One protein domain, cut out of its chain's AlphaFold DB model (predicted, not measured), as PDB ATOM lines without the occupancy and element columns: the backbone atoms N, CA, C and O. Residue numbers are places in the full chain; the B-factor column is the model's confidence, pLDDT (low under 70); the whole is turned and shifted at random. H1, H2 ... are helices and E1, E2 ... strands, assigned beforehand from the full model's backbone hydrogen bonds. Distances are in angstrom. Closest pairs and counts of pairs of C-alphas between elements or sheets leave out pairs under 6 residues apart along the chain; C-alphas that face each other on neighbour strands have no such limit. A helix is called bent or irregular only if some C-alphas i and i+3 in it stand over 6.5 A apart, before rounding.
ATOM      1  N   THR A  49      32.445 -17.890 -41.185       95.77
ATOM      2  CA  THR A  49      31.502 -16.893 -41.686       95.77
ATOM      3  C   THR A  49      30.062 -17.426 -41.636       95.77
ATOM      4  O   THR A  49      29.825 -18.640 -41.656       95.77
ATOM      5  N   PRO A  50      29.047 -16.540 -41.613       93.73
ATOM      6  CA  PRO A  50      27.648 -16.960 -41.698       93.73
ATOM      7  C   PRO A  50      27.342 -17.817 -42.935       93.73
ATOM      8  O   PRO A  50      26.594 -18.786 -42.837       93.73
ATOM      9  N   SER A  51      27.959 -17.501 -44.080       95.97
ATOM     10  CA  SER A  51      27.783 -18.273 -45.316       95.97
ATOM     11  C   SER A  51      28.330 -19.694 -45.180       95.97
ATOM     12  O   SER A  51      27.662 -20.646 -45.571       95.97
ATOM     13  N   GLU A  52      29.518 -19.861 -44.596       96.62
ATOM     14  CA  GLU A  52      30.100 -21.189 -44.366       96.62
ATOM     15  C   GLU A  52      29.263 -22.014 -43.388       96.62
ATOM     16  O   GLU A  52      29.091 -23.213 -43.599       96.62
ATOM     17  N   ARG A  53      28.681 -21.386 -42.355       93.76
ATOM     18  CA  ARG A  53      27.742 -22.065 -41.447       93.76
ATOM     19  C   ARG A  53      26.526 -22.618 -42.193       93.76
ATOM     20  O   ARG A  53      26.181 -23.780 -41.993       93.76
ATOM     21  N   ILE A  54      25.930 -21.835 -43.095       92.59
ATOM     22  CA  ILE A  54      24.793 -22.276 -43.921       92.59
ATOM     23  C   ILE A  54      25.205 -23.421 -44.855       92.59
ATOM     24  O   ILE A  54      24.520 -24.443 -44.910       92.59
ATOM     25  N   THR A  55      26.340 -23.292 -45.546       95.67
ATOM     26  CA  THR A  55      26.870 -24.354 -46.418       95.67
ATOM     27  C   THR A  55      27.103 -25.643 -45.635       95.67
ATOM     28  O   THR A  55      26.675 -26.714 -46.061       95.67
ATOM     29  N   ASN A  56      27.710 -25.550 -44.452       93.18
ATOM     30  CA  ASN A  56      27.933 -26.701 -43.584       93.18
ATOM     31  C   ASN A  56      26.611 -27.324 -43.124       93.18
ATOM     32  O   ASN A  56      26.480 -28.546 -43.160       93.18
ATOM     33  N   ALA A  57      25.613 -26.521 -42.753       90.92
ATOM     34  CA  ALA A  57      24.286 -27.020 -42.399       90.92
ATOM     35  C   ALA A  57      23.624 -27.781 -43.565       90.92
ATOM     36  O   ALA A  57      23.062 -28.861 -43.357       90.92
ATOM     37  N   ALA A  58      23.754 -27.280 -44.797       91.86
ATOM     38  CA  ALA A  58      23.261 -27.958 -45.995       91.86
ATOM     39  C   ALA A  58      24.000 -29.280 -46.262       91.86
ATOM     40  O   ALA A  58      23.357 -30.309 -46.475       91.86
ATOM     41  N   LEU A  59      25.336 -29.291 -46.179       92.95
ATOM     42  CA  LEU A  59      26.149 -30.502 -46.340       92.95
ATOM     43  C   LEU A  59      25.800 -31.569 -45.297       92.95
ATOM     44  O   LEU A  59      25.669 -32.748 -45.638       92.95
ATOM     45  N   ARG A  60      25.592 -31.163 -44.039       89.42
ATOM     46  CA  ARG A  60      25.119 -32.061 -42.981       89.42
ATOM     47  C   ARG A  60      23.746 -32.624 -43.330       89.42
ATOM     48  O   ARG A  60      23.570 -33.836 -43.294       89.42
ATOM     49  N   SER A  61      22.816 -31.781 -43.781       84.88
ATOM     50  CA  SER A  61      21.486 -32.224 -44.218       84.88
ATOM     51  C   SER A  61      21.528 -33.255 -45.346       84.88
ATOM     52  O   SER A  61      20.810 -34.251 -45.288       84.88
ATOM     53  N   ILE A  62      22.383 -33.054 -46.347       86.77
ATOM     54  CA  ILE A  62      22.570 -34.008 -47.450       86.77
ATOM     55  C   ILE A  62      23.184 -35.314 -46.933       86.77
ATOM     56  O   ILE A  62      22.721 -36.400 -47.278       86.77
ATOM     57  N   SER A  63      24.181 -35.223 -46.051       85.64
ATOM     58  CA  SER A  63      24.825 -36.392 -45.439       85.64
ATOM     59  C   SER A  63      23.823 -37.246 -44.657       85.64
ATOM     60  O   SER A  63      23.853 -38.472 -44.757       85.64
ATOM     61  N   ARG A  64      22.881 -36.609 -43.946       81.86
ATOM     62  CA  ARG A  64      21.778 -37.304 -43.268       81.86
ATOM     63  C   ARG A  64      20.859 -38.025 -44.242       81.86
ATOM     64  O   ARG A  64      20.522 -39.179 -44.001       81.86
ATOM     65  N   LEU A  65      20.470 -37.375 -45.342       79.09
ATOM     66  CA  LEU A  65      19.631 -38.006 -46.367       79.09
ATOM     67  C   LEU A  65      20.300 -39.256 -46.946       79.09
ATOM     68  O   LEU A  65      19.648 -40.292 -47.030       79.09
ATOM     69  N   ASN A  66      21.600 -39.189 -47.247       79.00
ATOM     70  CA  ASN A  66      22.366 -40.338 -47.745       79.00
ATOM     71  C   ASN A  66      22.440 -41.478 -46.719       79.00
ATOM     72  O   ASN A  66      22.433 -42.657 -47.063       79.00
ATOM     73  N   ARG A  67      22.504 -41.141 -45.430       72.74
ATOM     74  CA  ARG A  67      22.494 -42.139 -44.363       72.74
ATOM     75  C   ARG A  67      21.121 -42.801 -44.239       72.74
ATOM     76  O   ARG A  67      21.044 -44.019 -44.138       72.74
ATOM     77  N   VAL A  68      20.046 -42.012 -44.296       71.11
ATOM     78  CA  VAL A  68      18.666 -42.518 -44.283       71.11
ATOM     79  C   VAL A  68      18.399 -43.395 -45.504       71.11
ATOM     80  O   VAL A  68      17.826 -44.464 -45.335       71.11
ATOM     81  N   SER A  69      18.855 -43.018 -46.704       69.36
ATOM     82  CA  SER A  69      18.689 -43.861 -47.894       69.36
ATOM     83  C   SER A  69      19.379 -45.216 -47.743       69.36
ATOM     84  O   SER A  69      18.784 -46.227 -48.095       69.36
ATOM     85  N   ASN A  70      20.571 -45.257 -47.139       65.01
ATOM     86  CA  ASN A  70      21.271 -46.517 -46.872       65.01
ATOM     87  C   ASN A  70      20.521 -47.400 -45.860       65.01
ATOM     88  O   ASN A  70      20.558 -48.619 -45.964       65.01
ATOM     89  N   PHE A  71      19.822 -46.800 -44.892       62.92
ATOM     90  CA  PHE A  71      19.008 -47.546 -43.928       62.92
ATOM     91  C   PHE A  71      17.675 -48.037 -44.490       62.92
ATOM     92  O   PHE A  71      17.123 -48.996 -43.966       62.92
ATOM     93  N   LEU A  72      17.138 -47.388 -45.522       61.28
ATOM     94  CA  LEU A  72      15.920 -47.857 -46.185       61.28
ATOM     95  C   LEU A  72      16.174 -49.107 -47.040       61.28
ATOM     96  O   LEU A  72      15.234 -49.858 -47.288       61.28
ATOM     97  N   ASP A  73      17.425 -49.344 -47.449       61.50
ATOM     98  CA  ASP A  73      17.827 -50.512 -48.243       61.50
ATOM     99  C   ASP A  73      18.120 -51.757 -47.373       61.50
ATOM    100  O   ASP A  73      18.113 -52.887 -47.859       61.50
ATOM    101  N   GLU A  74      18.288 -51.590 -46.052       57.80
ATOM    102  CA  GLU A  74      18.449 -52.697 -45.107       57.80
ATOM    103  C   GLU A  74      17.296 -52.755 -44.096       57.80
ATOM    104  O   GLU A  74      17.130 -51.883 -43.249       57.80
ATOM    105  N   ASN A  75      16.532 -53.851 -44.124       56.97
ATOM    106  CA  ASN A  75      15.427 -54.191 -43.210       56.97
ATOM    107  C   ASN A  75      15.842 -54.381 -41.723       56.97
ATOM    108  O   ASN A  75      15.326 -55.266 -41.035       56.97
ATOM    109  N   ARG A  76      16.808 -53.613 -41.202       53.21
ATOM    110  CA  ARG A  76      17.390 -53.751 -39.860       53.21
ATOM    111  C   ARG A  76      17.812 -52.396 -39.291       53.21
ATOM    112  O   ARG A  76      18.993 -52.074 -39.237       53.21
ATOM    113  N   LEU A  77      16.851 -51.611 -38.813       56.96
ATOM    114  CA  LEU A  77      17.138 -50.395 -38.050       56.96
ATOM    115  C   LEU A  77      17.095 -50.684 -36.541       56.96
ATOM    116  O   LEU A  77      16.031 -51.025 -36.025       56.96
ATOM    117  N   PRO A  78      18.207 -50.522 -35.800       53.49
ATOM    118  CA  PRO A  78      18.161 -50.385 -34.351       53.49
ATOM    119  C   PRO A  78      17.459 -49.064 -34.006       53.49
ATOM    120  O   PRO A  78      17.915 -47.991 -34.410       53.49
ATOM    121  N   GLU A  79      16.367 -49.130 -33.240       55.22
ATOM    122  CA  GLU A  79      15.546 -47.973 -32.834       55.22
ATOM    123  C   GLU A  79      16.353 -46.841 -32.168       55.22
ATOM    124  O   GLU A  79      15.969 -45.674 -32.235       55.22
ATOM    125  N   SER A  80      17.510 -47.155 -31.577       48.77
ATOM    126  CA  SER A  80      18.335 -46.196 -30.834       48.77
ATOM    127  C   SER A  80      19.086 -45.185 -31.707       48.77
ATOM    128  O   SER A  80      19.465 -44.122 -31.220       48.77
ATOM    129  N   LEU A  81      19.299 -45.473 -32.995       43.51
ATOM    130  CA  LEU A  81      20.111 -44.625 -33.877       43.51
ATOM    131  C   LEU A  81      19.293 -43.526 -34.574       43.51
ATOM    132  O   LEU A  81      19.853 -42.528 -35.031       43.51
ATOM    133  N   LEU A  82      17.970 -43.697 -34.635       47.88
ATOM    134  CA  LEU A  82      17.050 -42.816 -35.358       47.88
ATOM    135  C   LEU A  82      16.765 -41.493 -34.633       47.88
ATOM    136  O   LEU A  82      16.336 -40.530 -35.268       47.88
ATOM    137  N   ILE A  83      17.016 -41.425 -33.324       49.52
ATOM    138  CA  ILE A  83      16.629 -40.270 -32.501       49.52
ATOM    139  C   ILE A  83      17.684 -39.151 -32.550       49.52
ATOM    140  O   ILE A  83      17.323 -37.981 -32.480       49.52
ATOM    141  N   LEU A  84      18.968 -39.467 -32.752       48.63
ATOM    142  CA  LEU A  84      20.040 -38.460 -32.680       48.63
ATOM    143  C   LEU A  84      20.267 -37.683 -33.989       48.63
ATOM    144  O   LEU A  84      20.850 -36.606 -33.971       48.63
ATOM    145  N   ASP A  85      19.820 -38.213 -35.130       53.67
ATOM    146  CA  ASP A  85      20.159 -37.646 -36.446       53.67
ATOM    147  C   ASP A  85      19.050 -36.749 -37.019       53.67
ATOM    148  O   ASP A  85      19.289 -35.901 -37.867       53.67
ATOM    149  N   LYS A  86      17.800 -36.884 -36.569       56.21
ATOM    150  CA  LYS A  86      16.684 -36.182 -37.223       56.21
ATOM    151  C   LYS A  86      16.669 -34.670 -36.949       56.21
ATOM    152  O   LYS A  86      16.065 -33.928 -37.722       56.21
ATOM    153  N   VAL A  87      17.329 -34.213 -35.879       58.25
ATOM    154  CA  VAL A  87      17.277 -32.831 -35.379       58.25
ATOM    155  C   VAL A  87      18.620 -32.467 -34.712       58.25
ATOM    156  O   VAL A  87      18.941 -32.989 -33.653       58.25
ATOM    157  N   GLU A  88      19.413 -31.558 -35.304       68.14
ATOM    158  CA  GLU A  88      20.709 -31.079 -34.754       68.14
ATOM    159  C   GLU A  88      20.542 -29.943 -33.727       68.14
ATOM    160  O   GLU A  88      21.282 -28.955 -33.730       68.14
ATOM    161  N   TYR A  89      19.535 -30.048 -32.868       67.71
ATOM    162  CA  TYR A  89      19.367 -29.111 -31.767       67.71
ATOM    163  C   TYR A  89      19.865 -29.763 -30.492       67.71
ATOM    164  O   TYR A  89      19.563 -30.917 -30.197       67.71
ATOM    165  N   LEU A  90      20.663 -29.008 -29.754       69.61
ATOM    166  CA  LEU A  90      21.075 -29.379 -28.420       69.61
ATOM    167  C   LEU A  90      20.041 -28.849 -27.441       69.61
ATOM    168  O   LEU A  90      19.354 -27.872 -27.715       69.61
ATOM    169  N   PHE A  91      19.982 -29.458 -26.274       72.86
ATOM    170  CA  PHE A  91      19.338 -28.860 -25.124       72.86
ATOM    171  C   PHE A  91      20.295 -28.921 -23.950       72.86
ATOM    172  O   PHE A  91      21.129 -29.825 -23.855       72.86
ATOM    173  N   THR A  92      20.184 -27.949 -23.058       65.06
ATOM    174  CA  THR A  92      20.955 -27.955 -21.821       65.06
ATOM    175  C   THR A  92      20.193 -28.774 -20.790       65.06
ATOM    176  O   THR A  92      19.043 -28.468 -20.482       65.06
ATOM    177  N   LEU A  93      20.828 -29.817 -20.256       69.70
ATOM    178  CA  LEU A  93      20.308 -30.562 -19.118       69.70
ATOM    179  C   LEU A  93      21.172 -30.251 -17.897       69.70
ATOM    180  O   LEU A  93      22.316 -30.694 -17.800       69.70
TER     181      LEU A  93
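This is residues 49 to 93 of the 101 residues of an uncharacterized protein of Glycine max (UniProt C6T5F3). One long helix, H1, makes the longest axis, and after its last residue, Leu 72, a short link folds back into a small, poorly formed helix, H2, which runs back beside the later part of H1 as the short arm of an open, lopsided hook. After H2 the chain turns away from H1, and the short strand E1 points outward to the end of the printed part. The printed part has 45 residues, with two named helices and one named strand in the order H1, H2, E1; E1 pairs with no named strand, and the class is mostly helix. The whole is loose, with a radius of gyration of the C-alphas of 13.3 A, and flat, spanning 40 by 29 by 7 A.

H1, residues 50 to 72, has every O i to N i+4 pair within hydrogen-bond range. H2, residues 79 to 85, has 0 of 3 such pairs within range, and 0 of 4 of its O i to N i+3 pairs. H1 and H2 are close but not clearly touching, with 1 pair of C-alphas within 8 A. Their closest C-alphas, those of Arg 64 and Asp 85, are 7.0 A apart. Their lines stand at a shallow tilt of 19 degrees, and they run opposite ways. Their centres are 15.8 A apart. E1, residues 89 to 91, is apart from H1 and also from H2. Residues 49 to 56, of which 50 to 56 belong to H1, stand free, and so do residues 72 to 81, of which 79 to 81 belong to H2.

H1 runs from Pro 50, with its C-alpha at (27.648, -16.960, -41.698), to Leu 72, with its C-alpha at (15.920, -47.857, -46.185), and measures 33.4 A from first to last C-alpha. H2 runs from Glu 79 to Asp 85 and measures 11.9 A. H2 is neither bent nor irregular, but only just: C-alphas 80 and 83 are 6.4 A apart. E1 runs from Tyr 89 to Phe 91, measures 6.6 A, and ends with C-alpha 91 at (19.338, -28.860, -25.124).

The two C-alphas farthest apart, those of Thr 49 and Asn 75, are 40.6 A apart. The first and last printed C-alphas, those of Thr 49 and Leu 93, are 28.7 A apart. The printed part has no cut. The link from H1 to H2 has 6 residues and is short; the link from H2 to E1 has 3 residues and is tight. The mean pLDDT of the printed part of this model is 71.9. It is under 70 at residues 69 to 90 and 92 to 93; the mean is 84 for H1 and 50 for H2.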